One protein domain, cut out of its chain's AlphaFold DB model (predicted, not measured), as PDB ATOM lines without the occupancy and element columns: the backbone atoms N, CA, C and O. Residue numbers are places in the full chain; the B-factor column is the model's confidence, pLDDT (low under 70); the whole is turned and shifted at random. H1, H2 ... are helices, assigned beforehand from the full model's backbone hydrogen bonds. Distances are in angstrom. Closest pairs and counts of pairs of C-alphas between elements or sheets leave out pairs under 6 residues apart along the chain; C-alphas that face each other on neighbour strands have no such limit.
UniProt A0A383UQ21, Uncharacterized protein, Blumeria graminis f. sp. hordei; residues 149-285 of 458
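This is residues 149 to 285 of the 458 residues of an uncharacterized protein of Blumeria graminis f. sp. hordei (UniProt A0A383UQ21). A long straight helix, H6, runs out as an arm; the unnamed stretch 260 to 274 folds back alongside it and leads into H7, which crosses the first part of H6. Away from the arm, H1, H2 and H3 pack crosswise in a small cluster, while H4 touches no helix. The printed part has 137 residues with seven named helices, H1 to H7 in chain order, and no named strand: all helix. The whole is loose, with a radius of gyration of the C-alphas of 18.8 A and spans of 59 by 42 by 31 A.

Begin with H1, residues 150 to 161, and H2, residues 167 to 174: they touch, with residues 156 to 160 of H1 alone, and form a helical hairpin at a steep tilt of 42 degrees, opposite ways; their closest C-alphas, those of Val 160 and Val 167, are 6.6 A apart. Next find H3, residues 178 to 196; its residues 181 to 188 alone touch H1, about perpendicular at 81 degrees, with the C-alphas of Trp 157 and Val 185 closest at 4.9 A. Residues 178 to 182 of H3 alone touch H2, about perpendicular at 83 degrees, with the C-alphas of Ser 171 and Met 178 closest at 5.5 A. H4, residues 203 to 212, is apart from H1. H5, residues 218 to 222, touches H7, residues 275 to 285, with the C-alphas of Gly 220 and Val 283 closest at 5.6 A. H6, residues 226 to 259, touches H7 with residues 228 to 236 alone, only just about perpendicular at 71 degrees; the C-alphas of Leu 232 and Lys 279 are closest, 6.4 A apart. H1 and H7 are close but not clearly touching, the C-alphas of Trp 151 and Asp 277 being closest at 7.5 A. In each of the seven helices every O i to N i+4 pair is within hydrogen-bond range.

Find C-alpha 150 at (167.625, 201.851, 135.409); from there H1 runs 16.3 A to C-alpha 161. H2 spans 10.5 A, H3 27.2 A, H4 14.4 A and H5 6.4 A. H6 begins at C-alpha 226, (154.594, 223.099, 129.945), and runs 49.6 A to C-alpha 259. H7 covers 15.4 A and ends at C-alpha 285, (155.927, 208.664, 125.055).

The two C-alphas farthest apart, those of Met 212 and Glu 259, are 59.4 A apart. The link from H6 to H7, 15 residues, is long. Residues 192 to 198, of which 192 to 196 belong to H3, stand free. The printed part has no cut; its mean pLDDT is 91.7, and no printed residue is under 70.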
ATOM      1  N   GLY A 149     168.809 203.773 131.018       92.50
ATOM      2  CA  GLY A 149     168.617 204.133 132.424       92.50
ATOM      3  C   GLY A 149     167.971 202.990 133.227       92.50
ATOM      4  O   GLY A 149     167.254 202.182 132.632       92.50
ATOM      5  N   PRO A 150     168.167 202.920 134.560       92.19
ATOM      6  CA  PRO A 150     167.625 201.851 135.409       92.19
ATOM      7  C   PRO A 150     166.113 201.667 135.259       92.19
ATOM      8  O   PRO A 150     165.630 200.546 135.119       92.19
ATOM      9  N   TRP A 151     165.376 202.778 135.190       92.19
ATOM     10  CA  TRP A 151     163.933 202.762 134.970       92.19
ATOM     11  C   TRP A 151     163.554 202.084 133.644       92.19
ATOM     12  O   TRP A 151     162.718 201.186 133.623       92.19
ATOM     13  N   LEU A 152     164.221 202.441 132.540       93.69
ATOM     14  CA  LEU A 152     163.924 201.876 131.219       93.69
ATOM     15  C   LEU A 152     164.284 200.386 131.158       93.69
ATOM     16  O   LEU A 152     163.569 199.609 130.531       93.69
ATOM     17  N   GLN A 153     165.354 199.968 131.838       95.44
ATOM     18  CA  GLN A 153     165.714 198.552 131.962       95.44
ATOM     19  C   GLN A 153     164.631 197.757 132.702       95.44
ATOM     20  O   GLN A 153     164.236 196.687 132.237       95.44
ATOM     21  N   HIS A 154     164.119 198.293 133.814       94.44
ATOM     22  CA  HIS A 154     163.026 197.674 134.559       94.44
ATOM     23  C   HIS A 154     161.737 197.631 133.735       94.44
ATOM     24  O   HIS A 154     161.054 196.611 133.706       94.44
ATOM     25  N   LYS A 155     161.443 198.699 132.988       93.94
ATOM     26  CA  LYS A 155     160.277 198.760 132.107       93.94
ATOM     27  C   LYS A 155     160.345 197.734 130.975       93.94
ATOM     28  O   LYS A 155     159.362 197.056 130.704       93.94
ATOM     29  N   VAL A 156     161.515 197.568 130.358       96.38
ATOM     30  CA  VAL A 156     161.768 196.509 129.368       96.38
ATOM     31  C   VAL A 156     161.558 195.121 129.979       96.38
ATOM     32  O   VAL A 156     160.989 194.242 129.335       96.38
ATOM     33  N   TRP A 157     162.003 194.910 131.218       97.25
ATOM     34  CA  TRP A 157     161.779 193.652 131.924       97.25
ATOM     35  C   TRP A 157     160.290 193.409 132.213       97.25
ATOM     36  O   TRP A 157     159.805 192.317 131.931       97.25
ATOM     37  N   GLU A 158     159.554 194.417 132.687       95.44
ATOM     38  CA  GLU A 158     158.106 194.346 132.942       95.44
ATOM     39  C   GLU A 158     157.333 194.008 131.660       95.44
ATOM     40  O   GLU A 158     156.483 193.119 131.645       95.44
ATOM     41  N   ASP A 159     157.677 194.669 130.559       95.31
ATOM     42  CA  ASP A 159     157.068 194.450 129.253       95.31
ATOM     43  C   ASP A 159     157.218 193.001 128.762       95.31
ATOM     44  O   ASP A 159     156.271 192.412 128.243       95.31
ATOM     45  N   VAL A 160     158.394 192.401 128.953       95.19
ATOM     46  CA  VAL A 160     158.655 191.022 128.519       95.19
ATOM     47  C   VAL A 160     158.087 189.997 129.504       95.19
ATOM     48  O   VAL A 160     157.484 189.014 129.084       95.19
ATOM     49  N   MET A 161     158.294 190.194 130.808       94.19
ATOM     50  CA  MET A 161     157.997 189.179 131.827       94.19
ATOM     51  C   MET A 161     156.568 189.243 132.354       94.19
ATOM     52  O   MET A 161     155.965 188.200 132.585       94.19
ATOM     53  N   ILE A 162     156.033 190.448 132.558       93.31
ATOM     54  CA  ILE A 162     154.699 190.650 133.136       93.31
ATOM     55  C   ILE A 162     153.668 190.791 132.019       93.31
ATOM     56  O   ILE A 162     152.657 190.096 132.027       93.31
ATOM     57  N   ARG A 163     153.934 191.649 131.026       91.50
ATOM     58  CA  ARG A 163     152.994 191.875 129.913       91.50
ATOM     59  C   ARG A 163     153.060 190.789 128.836       91.50
ATOM     60  O   ARG A 163     152.184 190.737 127.980       91.50
ATOM     61  N   GLY A 164     154.083 189.932 128.872       90.50
ATOM     62  CA  GLY A 164     154.247 188.824 127.930       90.50
ATOM     63  C   GLY A 164     154.549 189.263 126.496       90.50
ATOM     64  O   GLY A 164     154.348 188.476 125.568       90.50
ATOM     65  N   MET A 165     155.013 190.500 126.294       90.50
ATOM     66  CA  MET A 165     155.376 190.984 124.965       90.50
ATOM     67  C   MET A 165     156.621 190.266 124.455       90.50
ATOM     68  O   MET A 165     157.538 189.909 125.205       90.50
ATOM     69  N   THR A 166     156.681 190.053 123.146       90.75
ATOM     70  CA  THR A 166     157.851 189.425 122.537       90.75
ATOM     71  C   THR A 166     159.034 190.394 122.534       90.75
ATOM     72  O   THR A 166     158.882 191.608 122.414       90.75
ATOM     73  N   VAL A 167     160.260 189.863 122.594       93.12
ATOM     74  CA  VAL A 167     161.493 190.680 122.524       93.12
ATOM     75  C   VAL A 167     161.505 191.589 121.287       93.12
ATOM     76  O   VAL A 167     162.009 192.707 121.338       93.12
ATOM     77  N   ARG A 168     160.933 191.104 120.182       92.44
ATOM     78  CA  ARG A 168     160.812 191.806 118.903       92.44
ATOM     79  C   ARG A 168     159.859 193.000 118.993       92.44
ATOM     80  O   ARG A 168     160.227 194.085 118.556       92.44
ATOM     81  N   GLU A 169     158.688 192.819 119.601       91.00
ATOM     82  CA  GLU A 169     157.724 193.901 119.848       91.00
ATOM     83  C   GLU A 169     158.320 194.983 120.745       91.00
ATOM     84  O   GLU A 169     158.286 196.158 120.392       91.00
ATOM     85  N   VAL A 170     158.929 194.587 121.867       94.44
ATOM     86  CA  VAL A 170     159.542 195.527 122.817       94.44
ATOM     87  C   VAL A 170     160.675 196.311 122.157       94.44
ATOM     88  O   VAL A 170     160.795 197.521 122.349       94.44
ATOM     89  N   SER A 171     161.483 195.637 121.340       95.81
ATOM     90  CA  SER A 171     162.561 196.240 120.559       95.81
ATOM     91  C   SER A 171     162.041 197.286 119.566       95.81
ATOM     92  O   SER A 171     162.543 198.411 119.554       95.81
ATOM     93  N   ALA A 172     160.987 196.965 118.810       93.00
ATOM     94  CA  ALA A 172     160.364 197.890 117.867       93.00
ATOM     95  C   ALA A 172     159.680 199.078 118.566       93.00
ATOM     96  O   ALA A 172     159.839 200.218 118.135       93.00
ATOM     97  N   GLN A 173     158.963 198.830 119.667       91.12
ATOM     98  CA  GLN A 173     158.247 199.861 120.420       91.12
ATOM     99  C   GLN A 173     159.205 200.836 121.111       91.12
ATOM    100  O   GLN A 173     158.984 202.045 121.099       91.12
ATOM    101  N   ARG A 174     160.278 200.320 121.721       92.06
ATOM    102  CA  ARG A 174     161.238 201.128 122.484       92.06
ATOM    103  C   ARG A 174     162.463 201.539 121.677       92.06
ATOM    104  O   ARG A 174     163.309 202.243 122.219       92.06
ATOM    105  N   GLY A 175     162.593 201.131 120.418       94.12
ATOM    106  CA  GLY A 175     163.752 201.463 119.586       94.12
ATOM    107  C   GLY A 175     165.080 201.003 120.192       94.12
ATOM    108  O   GLY A 175     166.051 201.754 120.162       94.12
ATOM    109  N   ILE A 176     165.091 199.817 120.806       96.25
ATOM    110  CA  ILE A 176     166.263 199.180 121.430       96.25
ATOM    111  C   ILE A 176     166.562 197.903 120.646       96.25
ATOM    112  O   ILE A 176     165.632 197.180 120.317       96.25
ATOM    113  N   GLU A 177     167.817 197.577 120.368       96.50
ATOM    114  CA  GLU A 177     168.202 196.367 119.636       96.50
ATOM    115  C   GLU A 177     167.826 195.086 120.415       96.50
ATOM    116  O   GLU A 177     167.867 195.029 121.649       96.50
ATOM    117  N   MET A 178     167.423 194.034 119.693       95.19
ATOM    118  CA  MET A 178     166.869 192.805 120.280       95.19
ATOM    119  C   MET A 178     167.825 192.107 121.262       95.19
ATOM    120  O   MET A 178     167.401 191.620 122.316       95.19
ATOM    121  N   SER A 179     169.116 192.036 120.931       95.62
ATOM    122  CA  SER A 179     170.145 191.444 121.789       95.62
ATOM    123  C   SER A 179     170.343 192.266 123.063       95.62
ATOM    124  O   SER A 179     170.510 191.677 124.138       95.62
ATOM    125  N   ARG A 180     170.254 193.603 122.979       97.44
ATOM    126  CA  ARG A 180     170.264 194.497 124.145       97.44
ATOM    127  C   ARG A 180     169.037 194.290 125.028       97.44
ATOM    128  O   ARG A 180     169.219 194.103 126.229       97.44
ATOM    129  N   VAL A 181     167.829 194.209 124.464       97.69
ATOM    130  CA  VAL A 181     166.599 193.872 125.215       97.69
ATOM    131  C   VAL A 181     166.783 192.557 125.981       97.69
ATOM    132  O   VAL A 181     166.593 192.502 127.197       97.69
ATOM    133  N   ALA A 182     167.246 191.504 125.303       96.25
ATOM    134  CA  ALA A 182     167.481 190.203 125.929       96.25
ATOM    135  C   ALA A 182     168.588 190.232 127.002       96.25
ATOM    136  O   ALA A 182     168.558 189.452 127.958       96.25
ATOM    137  N   ALA A 183     169.603 191.086 126.858       97.31
ATOM    138  CA  ALA A 183     170.627 191.285 127.880       97.31
ATOM    139  C   ALA A 183     170.066 192.019 129.106       97.31
ATOM    140  O   ALA A 183     170.272 191.545 130.222       97.31
ATOM    141  N   SER A 184     169.311 193.102 128.910       97.31
ATOM    142  CA  SER A 184     168.675 193.870 129.986       97.31
ATOM    143  C   SER A 184     167.750 193.001 130.827       97.31
ATOM    144  O   SER A 184     167.905 192.958 132.043       97.31
ATOM    145  N   VAL A 185     166.876 192.215 130.192       97.50
ATOM    146  CA  VAL A 185     165.978 191.284 130.895       97.50
ATOM    147  C   VAL A 185     166.764 190.295 131.764       97.50
ATOM    148  O   VAL A 185     166.421 190.075 132.924       97.50
ATOM    149  N   ARG A 186     167.854 189.718 131.236       96.25
ATOM    150  CA  ARG A 186     168.700 188.778 131.991       96.25
ATOM    151  C   ARG A 186     169.405 189.445 133.173       96.25
ATOM    152  O   ARG A 186     169.469 188.843 134.240       96.25
ATOM    153  N   LEU A 187     169.941 190.651 132.989       96.69
ATOM    154  CA  LEU A 187     170.656 191.377 134.042       96.69
ATOM    155  C   LEU A 187     169.715 191.838 135.157       96.69
ATOM    156  O   LEU A 187     170.030 191.618 136.323       96.69
ATOM    157  N   VAL A 188     168.539 192.369 134.811       96.81
ATOM    158  CA  VAL A 188     167.510 192.760 135.788       96.81
ATOM    159  C   VAL A 188     167.030 191.544 136.581       96.81
ATOM    160  O   VAL A 188     166.911 191.612 137.802       96.81
ATOM    161  N   GLN A 189     166.854 190.388 135.933       95.56
ATOM    162  CA  GLN A 189     166.499 189.158 136.644       95.56
ATOM    163  C   GLN A 189     167.573 188.750 137.665       95.56
ATOM    164  O   GLN A 189     167.249 188.341 138.780       95.56
ATOM    165  N   VAL A 190     168.855 188.856 137.303       95.19
ATOM    166  CA  VAL A 190     169.969 188.573 138.223       95.19
ATOM    167  C   VAL A 190     169.986 189.567 139.383       95.19
ATOM    168  O   VAL A 190     170.172 189.152 140.525       95.19
ATOM    169  N   GLU A 191     169.754 190.850 139.112       94.44
ATOM    170  CA  GLU A 191     169.664 191.893 140.134       94.44
ATOM    171  C   GLU A 191     168.534 191.605 141.131       94.44
ATOM    172  O   GLU A 191     168.759 191.616 142.342       94.44
ATOM    173  N   MET A 192     167.340 191.263 140.640       94.19
ATOM    174  CA  MET A 192     166.206 190.881 141.484       94.19
ATOM    175  C   MET A 192     166.523 189.653 142.338       94.19
ATOM    176  O   MET A 192     166.241 189.653 143.534       94.19
ATOM    177  N   LEU A 193     167.166 188.631 141.765       95.69
ATOM    178  CA  LEU A 193     167.601 187.451 142.519       95.69
ATOM    179  C   LEU A 193     168.620 187.805 143.610       95.69
ATOM    180  O   LEU A 193     168.585 187.224 144.691       95.69
ATOM    181  N   TRP A 194     169.532 188.745 143.357       95.12
ATOM    182  CA  TRP A 194     170.495 189.196 144.365       95.12
ATOM    183  C   TRP A 194     169.816 189.953 145.501       95.12
ATOM    184  O   TRP A 194     170.121 189.676 146.662       95.12
ATOM    185  N   LYS A 195     168.857 190.827 145.176       93.00
ATOM    186  CA  LYS A 195     168.030 191.527 146.168       93.00
ATOM    187  C   LYS A 195     167.217 190.540 147.009       93.00
ATOM    188  O   LYS A 195     167.246 190.629 148.230       93.00
ATOM    189  N   GLN A 196     166.585 189.543 146.382       95.38
ATOM    190  CA  GLN A 196     165.863 188.468 147.082       95.38
ATOM    191  C   GLN A 196     166.774 187.652 148.010       95.38
ATOM    192  O   GLN A 196     166.359 187.241 149.086       95.38
ATOM    193  N   GLN A 197     168.028 187.431 147.611       96.12
ATOM    194  CA  GLN A 197     169.037 186.752 148.430       96.12
ATOM    195  C   GLN A 197     169.657 187.652 149.513       96.12
ATOM    196  O   GLN A 197     170.505 187.177 150.267       96.12
ATOM    197  N   GLY A 198     169.297 188.939 149.576       94.56
ATOM    198  CA  GLY A 198     169.874 189.902 150.516       94.56
ATOM    199  C   GLY A 198     171.351 190.220 150.260       94.56
ATOM    200  O   GLY A 198     172.063 190.625 151.177       94.56
ATOM    201  N   LYS A 199     171.850 190.011 149.035       94.69
ATOM    202  CA  LYS A 199     173.227 190.369 148.670       94.69
ATOM    203  C   LYS A 199     173.344 191.882 148.522       94.69
ATOM    204  O   LYS A 199     172.492 192.506 147.896       94.69
ATOM    205  N   SER A 200     174.429 192.457 149.037       92.81
ATOM    206  CA  SER A 200     174.714 193.877 148.842       92.81
ATOM    207  C   SER A 200     174.999 194.171 147.368       92.81
ATOM    208  O   SER A 200     175.885 193.575 146.749       92.81
ATOM    209  N   THR A 201     174.234 195.098 146.802       92.62
ATOM    210  CA  THR A 201     174.428 195.633 145.454       92.62
ATOM    211  C   THR A 201     175.317 196.876 145.498       92.62
ATOM    212  O   THR A 201     175.432 197.563 146.514       92.62
ATOM    213  N   ALA A 202     176.015 197.154 144.397       94.69
ATOM    214  CA  ALA A 202     176.952 198.273 144.297       94.69
ATOM    215  C   ALA A 202     176.236 199.577 143.885       94.69
ATOM    216  O   ALA A 202     176.596 200.197 142.885       94.69
ATOM    217  N   ASP A 203     175.221 199.987 144.649       91.56
ATOM    218  CA  ASP A 203     174.276 201.042 144.240       91.56
ATOM    219  C   ASP A 203     174.913 202.437 144.180       91.56
ATOM    220  O   ASP A 203     174.650 203.222 143.271       91.56
ATOM    221  N   GLN A 204     175.810 202.749 145.119       94.50
ATOM    222  CA  GLN A 204     176.538 204.026 145.113       94.50
ATOM    223  C   GLN A 204     177.441 204.141 143.882       94.50
ATOM    224  O   GLN A 204     177.527 205.195 143.254       94.50
ATOM    225  N   TYR A 205     178.089 203.034 143.517       95.81
ATOM    226  CA  TYR A 205     178.934 202.967 142.334       95.81
ATOM    227  C   TYR A 205     178.103 203.100 141.056       95.81
ATOM    228  O   TYR A 205     178.454 203.893 140.186       95.81
ATOM    229  N   SER A 206     176.989 202.367 140.944       93.81
ATOM    230  CA  SER A 206     176.127 202.437 139.761       93.81
ATOM    231  C   SER A 206     175.529 203.833 139.577       93.81
ATOM    232  O   SER A 206     175.542 204.347 138.460       93.81
ATOM    233  N   THR A 207     175.100 204.476 140.667       92.31
ATOM    234  CA  THR A 207     174.570 205.848 140.657       92.31
ATOM    235  C   THR A 207     175.630 206.841 140.183       92.31
ATOM    236  O   THR A 207     175.399 207.562 139.215       92.31
ATOM    237  N   ALA A 208     176.833 206.810 140.770       93.88
ATOM    238  CA  ALA A 208     177.924 207.703 140.374       93.88
ATOM    239  C   ALA A 208     178.344 207.508 138.904       93.88
ATOM    240  O   ALA A 208     178.624 208.475 138.195       93.88
ATOM    241  N   VAL A 209     178.371 206.263 138.413       94.38
ATOM    242  CA  VAL A 209     178.683 205.973 137.003       94.38
ATOM    243  C   VAL A 209     177.579 206.469 136.071       94.38
ATOM    244  O   VAL A 209     177.877 207.043 135.023       94.38
ATOM    245  N   LEU A 210     176.313 206.287 136.441       92.38
ATOM    246  CA  LEU A 210     175.180 206.729 135.632       92.38
ATOM    247  C   LEU A 210     175.098 208.259 135.535       92.38
ATOM    248  O   LEU A 210     174.726 208.792 134.489       92.38
ATOM    249  N   GLU A 211     175.488 208.979 136.587       90.38
ATOM    250  CA  GLU A 211     175.588 210.440 136.561       90.38
ATOM    251  C   GLU A 211     176.584 210.932 135.501       90.38
ATOM    252  O   GLU A 211     176.294 211.911 134.808       90.38
ATOM    253  N   MET A 212     177.703 210.218 135.325       92.25
ATOM    254  CA  MET A 212     178.760 210.538 134.354       92.25
ATOM    255  C   MET A 212     178.387 210.244 132.898       92.25
ATOM    256  O   MET A 212     178.957 210.848 131.986       92.25
ATOM    257  N   LEU A 213     177.472 209.301 132.669       92.44
ATOM    258  CA  LEU A 213     177.115 208.825 131.337       92.44
ATOM    259  C   LEU A 213     175.837 209.498 130.812       92.44
ATOM    260  O   LEU A 213     174.944 209.878 131.582       92.44
ATOM    261  N   PRO A 214     175.709 209.642 129.482       91.62
ATOM    262  CA  PRO A 214     174.440 210.013 128.888       91.62
ATOM    263  C   PRO A 214     173.525 208.786 128.934       91.62
ATOM    264  O   PRO A 214     173.931 207.698 128.538       91.62
ATOM    265  N   TYR A 215     172.289 208.932 129.409       91.25
ATOM    266  CA  TYR A 215     171.305 207.851 129.371       91.25
ATOM    267  C   TYR A 215     169.984 208.316 128.767       91.25
ATOM    268  O   TYR A 215     169.660 209.505 128.732       91.25
ATOM    269  N   THR A 216     169.236 207.349 128.255       89.62
ATOM    270  CA  THR A 216     167.990 207.573 127.515       89.62
ATOM    271  C   THR A 216     166.943 208.240 128.397       89.62
ATOM    272  O   THR A 216     166.713 207.799 129.518       89.62
ATOM    273  N   GLY A 217     166.344 209.325 127.910       82.12
ATOM    274  CA  GLY A 217     165.362 210.108 128.664       82.12
ATOM    275  C   GLY A 217     165.958 211.164 129.608       82.12
ATOM    276  O   GLY A 217     165.249 212.097 129.965       82.12
ATOM    277  N   LYS A 218     167.265 211.130 129.932       83.75
ATOM    278  CA  LYS A 218     167.908 212.120 130.831       83.75
ATOM    279  C   LYS A 218     167.695 213.563 130.369       83.75
ATOM    280  O   LYS A 218     167.252 214.407 131.140       83.75
ATOM    281  N   LEU A 219     167.968 213.837 129.090       78.19
ATOM    282  CA  LEU A 219     167.781 215.170 128.504       78.19
ATOM    283  C   LEU A 219     166.309 215.593 128.482       78.19
ATOM    284  O   LEU A 219     166.016 216.774 128.632       78.19
ATOM    285  N   GLY A 220     165.389 214.640 128.314       78.69
ATOM    286  CA  GLY A 220     163.955 214.912 128.367       78.69
ATOM    287  C   GLY A 220     163.479 215.263 129.776       78.69
ATOM    288  O   GLY A 220     162.598 216.096 129.924       78.69
ATOM    289  N   LEU A 221     164.072 214.680 130.816       82.56
ATOM    290  CA  LEU A 221     163.763 215.059 132.197       82.56
ATOM    291  C   LEU A 221     164.315 216.444 132.545       82.56
ATOM    292  O   LEU A 221     163.673 217.188 133.278       82.56
ATOM    293  N   LEU A 222     165.492 216.787 132.014       81.38
ATOM    294  CA  LEU A 222     166.122 218.087 132.246       81.38
ATOM    295  C   LEU A 222     165.386 219.221 131.514       81.38
ATOM    296  O   LEU A 222     165.171 220.288 132.080       81.38
ATOM    297  N   ASN A 223     164.980 218.977 130.267       81.38
ATOM    298  CA  ASN A 223     164.266 219.937 129.427       81.38
ATOM    299  C   ASN A 223     162.750 219.712 129.540       81.38
ATOM    300  O   ASN A 223     162.098 219.257 128.591       81.38
ATOM    301  N   TRP A 224     162.213 219.977 130.729       84.75
ATOM    302  CA  TRP A 224     160.787 219.849 131.018       84.75
ATOM    303  C   TRP A 224     160.010 221.055 130.481       84.75
ATOM    304  O   TRP A 224     160.374 222.199 130.741       84.75
ATOM    305  N   THR A 225     158.951 220.799 129.721       89.06
ATOM    306  CA  THR A 225     158.112 221.818 129.074       89.06
ATOM    307  C   THR A 225     156.720 221.869 129.699       89.06
ATOM    308  O   THR A 225     156.276 220.909 130.331       89.06
ATOM    309  N   ASP A 226     155.979 222.954 129.465       90.56
ATOM    310  CA  ASP A 226     154.594 223.099 129.945       90.56
ATOM    311  C   ASP A 226     153.670 221.992 129.409       90.56
ATOM    312  O   ASP A 226     152.742 221.543 130.087       90.56
ATOM    313  N   GLN A 227     153.947 221.503 128.194       88.88
ATOM    314  CA  GLN A 227     153.233 220.370 127.603       88.88
ATOM    315  C   GLN A 227     153.472 219.081 128.393       88.88
ATOM    316  O   GLN A 227     152.528 218.325 128.622       88.88
ATOM    317  N   ASP A 228     154.699 218.857 128.865       89.25
ATOM    318  CA  ASP A 228     155.026 217.693 129.694       89.25
ATOM    319  C   ASP A 228     154.363 217.796 131.064       89.25
ATOM    320  O   ASP A 228     153.896 216.799 131.606       89.25
ATOM    321  N   GLU A 229     154.277 219.003 131.629       92.19
ATOM    322  CA  GLU A 229     153.576 219.209 132.894       92.19
ATOM    323  C   GLU A 229     152.079 218.910 132.764       92.19
ATOM    324  O   GLU A 229     151.491 218.280 133.648       92.19
ATOM    325  N   LYS A 230     151.462 219.311 131.646       93.62
ATOM    326  CA  LYS A 230     150.076 218.951 131.337       93.62
ATOM    327  C   LYS A 230     149.918 217.435 131.185       93.62
ATOM    328  O   LYS A 230     149.054 216.864 131.846       93.62
ATOM    329  N   ALA A 231     150.784 216.789 130.407       92.06
ATOM    330  CA  ALA A 231     150.773 215.337 130.230       92.06
ATOM    331  C   ALA A 231     150.983 214.587 131.557       92.06
ATOM    332  O   ALA A 231     150.318 213.592 131.820       92.06
ATOM    333  N   LEU A 232     151.840 215.092 132.449       93.50
ATOM    334  CA  LEU A 232     152.041 214.524 133.782       93.50
ATOM    335  C   LEU A 232     150.793 214.663 134.661       93.50
ATOM    336  O   LEU A 232     150.454 213.736 135.394       93.50
ATOM    337  N   LYS A 233     150.089 215.802 134.606       94.69
ATOM    338  CA  LYS A 233     148.811 215.985 135.321       94.69
ATOM    339  C   LYS A 233     147.751 215.010 134.811       94.69
ATOM    340  O   LYS A 233     147.047 214.413 135.622       94.69
ATOM    341  N   GLU A 234     147.678 214.827 133.495       94.75
ATOM    342  CA  GLU A 234     146.794 213.849 132.857       94.75
ATOM    343  C   GLU A 234     147.156 212.419 133.279       94.75
ATOM    344  O   GLU A 234     146.288 211.702 133.767       94.75
ATOM    345  N   ALA A 235     148.437 212.042 133.233       92.56
ATOM    346  CA  ALA A 235     148.915 210.724 133.649       92.56
ATOM    347  C   ALA A 235     148.658 210.439 135.140       92.56
ATOM    348  O   ALA A 235     148.258 209.334 135.503       92.56
ATOM    349  N   ARG A 236     148.824 211.436 136.022       94.00
ATOM    350  CA  ARG A 236     148.475 211.321 137.453       94.00
ATOM    351  C   ARG A 236     146.982 211.065 137.648       94.00
ATOM    352  O   ARG A 236     146.599 210.230 138.468       94.00
ATOM    353  N   LEU A 237     146.143 211.798 136.919       94.38
ATOM    354  CA  LEU A 237     144.694 211.633 136.972       94.38
ATOM    355  C   LEU A 237     144.289 210.259 136.432       94.38
ATOM    356  O   LEU A 237     143.491 209.572 137.064       94.38
ATOM    357  N   GLU A 238     144.873 209.830 135.316       93.44
ATOM    358  CA  GLU A 238     144.623 208.523 134.718       93.44
ATOM    359  C   GLU A 238     145.042 207.381 135.645       93.44
ATOM    360  O   GLU A 238     144.244 206.477 135.878       93.44
ATOM    361  N   ALA A 239     146.233 207.448 136.244       91.31
ATOM    362  CA  ALA A 239     146.702 206.456 137.207       91.31
ATOM    363  C   ALA A 239     145.766 206.343 138.418       91.31
ATOM    364  O   ALA A 239     145.438 205.239 138.858       91.31
ATOM    365  N   LYS A 240     145.278 207.482 138.928       92.94
ATOM    366  CA  LYS A 240     144.305 207.506 140.024       92.94
ATOM    367  C   LYS A 240     142.971 206.881 139.607       92.94
ATOM    368  O   LYS A 240     142.442 206.037 140.327       92.94
ATOM    369  N   LEU A 241     142.446 207.252 138.439       94.38
ATOM    370  CA  LEU A 241     141.207 206.677 137.917       94.38
ATOM    371  C   LEU A 241     141.347 205.177 137.631       94.38
ATOM    372  O   LEU A 241     140.404 204.433 137.872       94.38
ATOM    373  N   ALA A 242     142.493 204.717 137.128       91.69
ATOM    374  CA  ALA A 242     142.762 203.304 136.877       91.69
ATOM    375  C   ALA A 242     142.764 202.495 138.181       91.69
ATOM    376  O   ALA A 242     142.081 201.475 138.262       91.69
ATOM    377  N   ALA A 243     143.428 202.999 139.224       90.56
ATOM    378  CA  ALA A 243     143.398 202.404 140.558       90.56
ATOM    379  C   ALA A 243     141.965 202.330 141.127       90.56
ATOM    380  O   ALA A 243     141.546 201.306 141.665       90.56
ATOM    381  N   GLU A 244     141.175 203.397 140.971       92.62
ATOM    382  CA  GLU A 244     139.769 203.414 141.396       92.62
ATOM    383  C   GLU A 244     138.902 202.419 140.606       92.62
ATOM    384  O   GLU A 244     138.049 201.746 141.198       92.62
ATOM    385  N   ARG A 245     139.122 202.290 139.288       92.38
ATOM    386  CA  ARG A 245     138.441 201.298 138.439       92.38
ATOM    387  C   ARG A 245     138.760 199.879 138.885       92.38
ATOM    388  O   ARG A 245     137.826 199.114 139.092       92.38
ATOM    389  N   GLU A 246     140.028 199.556 139.123       90.19
ATOM    390  CA  GLU A 246     140.454 198.229 139.580       90.19
ATOM    391  C   GLU A 246     139.797 197.859 140.919       90.19
ATOM    392  O   GLU A 246     139.219 196.780 141.067       90.19
ATOM    393  N   ILE A 247     139.769 198.788 141.883       90.88
ATOM    394  CA  ILE A 247     139.067 198.586 143.161       90.88
ATOM    395  C   ILE A 247     137.572 198.330 142.927       90.88
ATOM    396  O   ILE A 247     136.979 197.459 143.571       90.88
ATOM    397  N   LYS A 248     136.940 199.099 142.034       92.81
ATOM    398  CA  LYS A 248     135.510 198.974 141.730       92.81
ATOM    399  C   LYS A 248     135.190 197.641 141.049       92.81
ATOM    400  O   LYS A 248     134.227 196.991 141.448       92.81
ATOM    401  N   GLU A 249     135.994 197.226 140.078       92.12
ATOM    402  CA  GLU A 249     135.867 195.947 139.372       92.12
ATOM    403  C   GLU A 249     136.046 194.771 140.329       92.12
ATOM    404  O   GLU A 249     135.197 193.884 140.372       92.12
ATOM    405  N   THR A 250     137.070 194.808 141.186       89.19
ATOM    406  CA  THR A 250     137.295 193.761 142.193       89.19
ATOM    407  C   THR A 250     136.116 193.656 143.163       89.19
ATOM    408  O   THR A 250     135.682 192.557 143.510       89.19
ATOM    409  N   LYS A 251     135.554 194.795 143.595       91.88
ATOM    410  CA  LYS A 251     134.359 194.824 144.454       91.88
ATOM    411  C   LYS A 251     133.137 194.235 143.751       91.88
ATOM    412  O   LYS A 251     132.452 193.421 144.362       91.88
ATOM    413  N   ALA A 252     132.889 194.615 142.498       92.81
ATOM    414  CA  ALA A 252     131.768 194.111 141.704       92.81
ATOM    415  C   ALA A 252     131.891 192.601 141.414       92.81
ATOM    416  O   ALA A 252     130.926 191.842 141.508       92.81
ATOM    417  N   GLU A 253     133.102 192.137 141.127       92.38
ATOM    418  CA  GLU A 253     133.387 190.723 140.929       92.38
ATOM    419  C   GLU A 253     133.217 189.933 142.242       92.38
ATOM    420  O   GLU A 253     132.667 188.833 142.240       92.38
ATOM    421  N   ASN A 254     133.627 190.494 143.383       92.56
ATOM    422  CA  ASN A 254     133.393 189.887 144.694       92.56
ATOM    423  C   ASN A 254     131.910 189.838 145.069       92.56
ATOM    424  O   ASN A 254     131.485 188.863 145.684       92.56
ATOM    425  N   THR A 255     131.110 190.838 144.686       94.44
ATOM    426  CA  THR A 255     129.651 190.750 144.843       94.44
ATOM    427  C   THR A 255     129.069 189.623 143.993       94.44
ATOM    428  O   THR A 255     128.310 188.823 144.531       94.44
ATOM    429  N   ARG A 256     129.515 189.459 142.736       93.69
ATOM    430  CA  ARG A 256     129.081 188.350 141.866       93.69
ATOM    431  C   ARG A 256     129.472 186.983 142.438       93.69
ATOM    432  O   ARG A 256     128.629 186.107 142.585       93.69
ATOM    433  N   ARG A 257     130.737 186.816 142.850       93.00
ATOM    434  CA  ARG A 257     131.216 185.574 143.485       93.00
ATOM    435  C   ARG A 257     130.447 185.241 144.760       93.00
ATOM    436  O   ARG A 257     130.184 184.071 145.014       93.00
ATOM    437  N   ARG A 258     130.066 186.252 145.548       93.00
ATOM    438  CA  ARG A 258     129.259 186.069 146.760       93.00
ATOM    439  C   ARG A 258     127.864 185.525 146.447       93.00
ATOM    440  O   ARG A 258     127.396 184.660 147.177       93.00
ATOM    441  N   GLU A 259     127.225 186.019 145.390       94.44
ATOM    442  CA  GLU A 259     125.924 185.525 144.911       94.44
ATOM    443  C   GLU A 259     126.025 184.093 144.360       94.44
ATOM    444  O   GLU A 259     125.156 183.267 144.625       94.44
ATOM    445  N   GLU A 260     127.123 183.770 143.671       94.69
ATOM    446  CA  GLU A 260     127.425 182.438 143.125       94.69
ATOM    447  C   GLU A 260     127.946 181.433 144.181       94.69
ATOM    448  O   GLU A 260     128.209 180.276 143.857       94.69
ATOM    449  N   GLY A 261     128.128 181.849 145.443       92.75
ATOM    450  CA  GLY A 261     128.679 181.004 146.515       92.75
ATOM    451  C   GLY A 261     130.167 180.647 146.353       92.75
ATOM    452  O   GLY A 261     130.644 179.694 146.970       92.75
ATOM    453  N   LEU A 262     130.909 181.392 145.528       93.31
ATOM    454  CA  LEU A 262     132.338 181.208 145.271       93.31
ATOM    455  C   LEU A 262     133.218 181.962 146.293       93.31
ATOM    456  O   LEU A 262     132.799 182.976 146.857       93.31
ATOM    457  N   PRO A 263     134.479 181.528 146.507       91.19
ATOM    458  CA  PRO A 263     135.436 182.245 147.351       91.19
ATOM    459  C   PRO A 263     135.718 183.667 146.843       91.19
ATOM    460  O   PRO A 263     135.953 183.870 145.652       91.19
ATOM    461  N   LEU A 264     135.742 184.650 147.747       90.69
ATOM    462  CA  LEU A 264     136.047 186.044 147.409       90.69
ATOM    463  C   LEU A 264     137.517 186.218 146.999       90.69
ATOM    464  O   LEU A 264     138.411 185.591 147.569       90.69
ATOM    465  N   LEU A 265     137.770 187.124 146.055       87.31
ATOM    466  CA  LEU A 265     139.115 187.610 145.764       87.31
ATOM    467  C   LEU A 265     139.647 188.466 146.916       87.31
ATOM    468  O   LEU A 265     138.865 189.169 147.572       87.31
ATOM    469  N   PRO A 266     140.976 188.476 147.120       86.44
ATOM    470  CA  PRO A 266     141.609 189.397 148.052       86.44
ATOM    471  C   PRO A 266     141.301 190.858 147.689       86.44
ATOM    472  O   PRO A 266     141.160 191.210 146.517       86.44
ATOM    473  N   LEU A 267     141.201 191.714 148.710       79.38
ATOM    474  CA  LEU A 267     141.088 193.163 148.529       79.38
ATOM    475  C   LEU A 267     142.336 193.672 147.802       79.38
ATOM    476  O   LEU A 267     143.445 193.573 148.325       79.38
ATOM    477  N   VAL A 268     142.143 194.206 146.598       80.62
ATOM    478  CA  VAL A 268     143.224 194.774 145.792       80.62
ATOM    479  C   VAL A 268     143.604 196.141 146.351       80.62
ATOM    480  O   VAL A 268     142.763 197.030 146.492       80.62
ATOM    481  N   SER A 269     144.884 196.304 146.672       80.62
ATOM    482  CA  SER A 269     145.529 197.591 146.919       80.62
ATOM    483  C   SER A 269     146.316 197.972 145.658       80.62
ATOM    484  O   SER A 269     147.455 197.516 145.513       80.62
ATOM    485  N   PRO A 270     145.726 198.734 144.720       81.50
ATOM    486  CA  PRO A 270     146.403 199.079 143.474       81.50
ATOM    487  C   PRO A 270     147.635 199.941 143.765       81.50
ATOM    488  O   PRO A 270     147.560 200.918 144.515       81.50
ATOM    489  N   SER A 271     148.778 199.579 143.181       82.38
ATOM    490  CA  SER A 271     150.004 200.372 143.307       82.38
ATOM    491  C   SER A 271     149.928 201.559 142.358       82.38
ATOM    492  O   SER A 271     150.029 201.396 141.143       82.38
ATOM    493  N   ILE A 272     149.754 202.761 142.905       85.56
ATOM    494  CA  ILE A 272     149.855 203.988 142.113       85.56
ATOM    495  C   ILE A 272     151.334 204.172 141.726       85.56
ATOM    496  O   ILE A 272     152.185 204.067 142.611       85.56
ATOM    497  N   PRO A 273     151.661 204.416 140.442       86.56
ATOM    498  CA  PRO A 273     153.034 204.674 140.019       86.56
ATOM    499  C   PRO A 273     153.638 205.897 140.714       86.56
ATOM    500  O   PRO A 273     152.946 206.894 140.952       86.56
ATOM    501  N   ASP A 274     154.942 205.844 140.976       89.94
ATOM    502  CA  ASP A 274     155.675 206.964 141.558       89.94
ATOM    503  C   ASP A 274     155.715 208.166 140.598       89.94
ATOM    504  O   ASP A 274     155.719 208.021 139.373       89.94
ATOM    505  N   ASP A 275     155.814 209.389 141.136       89.81
ATOM    506  CA  ASP A 275     155.826 210.608 140.309       89.81
ATOM    507  C   ASP A 275     156.983 210.625 139.296       89.81
ATOM    508  O   ASP A 275     156.835 211.089 138.166       89.81
ATOM    509  N   MET A 276     158.137 210.082 139.689       87.19
ATOM    510  CA  MET A 276     159.288 209.945 138.797       87.19
ATOM    511  C   MET A 276     159.032 208.944 137.670       87.19
ATOM    512  O   MET A 276     159.484 209.176 136.549       87.19
ATOM    513  N   ASP A 277     158.277 207.878 137.930       86.94
ATOM    514  CA  ASP A 277     157.922 206.892 136.913       86.94
ATOM    515  C   ASP A 277     156.962 207.486 135.887       86.94
ATOM    516  O   ASP A 277     157.159 207.298 134.686       86.94
ATOM    517  N   LEU A 278     155.986 208.278 136.345       90.50
ATOM    518  CA  LEU A 278     155.084 209.018 135.463       90.50
ATOM    519  C   LEU A 278     155.852 210.027 134.600       90.50
ATOM    520  O   LEU A 278     155.619 210.112 133.396       90.50
ATOM    521  N   LYS A 279     156.821 210.754 135.175       90.00
ATOM    522  CA  LYS A 279     157.688 211.661 134.402       90.00
ATOM    523  C   LYS A 279     158.498 210.925 133.343       90.00
ATOM    524  O   LYS A 279     158.573 211.382 132.205       90.00
ATOM    525  N   ASN A 280     159.094 209.789 133.703       89.38
ATOM    526  CA  ASN A 280     159.838 208.966 132.756       89.38
ATOM    527  C   ASN A 280     158.936 208.456 131.629       89.38
ATOM    528  O   ASN A 280     159.347 208.461 130.472       89.38
ATOM    529  N   GLN A 281     157.697 208.075 131.947       87.75
ATOM    530  CA  GLN A 281     156.721 207.639 130.958       87.75
ATOM    531  C   GLN A 281     156.361 208.761 129.978       87.75
ATOM    532  O   GLN A 281     156.484 208.559 128.775       87.75
ATOM    533  N   VAL A 282     156.054 209.966 130.469       90.25
ATOM    534  CA  VAL A 282     155.814 211.147 129.615       90.25
ATOM    535  C   VAL A 282     157.009 211.414 128.692       90.25
ATOM    536  O   VAL A 282     156.842 211.695 127.504       90.25
ATOM    537  N   VAL A 283     158.234 211.300 129.220       87.62
ATOM    538  CA  VAL A 283     159.463 211.492 128.436       87.62
ATOM    539  C   VAL A 283     159.649 210.416 127.367       87.62
ATOM    540  O   VAL A 283     160.105 210.739 126.269       87.62
ATOM    541  N   GLU A 284     159.318 209.163 127.656       85.44
ATOM    542  CA  GLU A 284     159.378 208.089 126.666       85.44
ATOM    543  C   GLU A 284     158.288 208.213 125.602       85.44
ATOM    544  O   GLU A 284     158.585 208.026 124.425       85.44
ATOM    545  N   ASP A 285     157.062 208.573 125.980       85.06
ATOM    546  CA  ASP A 285     155.927 208.664 125.055       85.06
ATOM    547  C   ASP A 285     156.136 209.774 124.014       85.06
ATOM    548  O   ASP A 285     155.803 209.619 122.838       85.06
TER     549      ASP A 285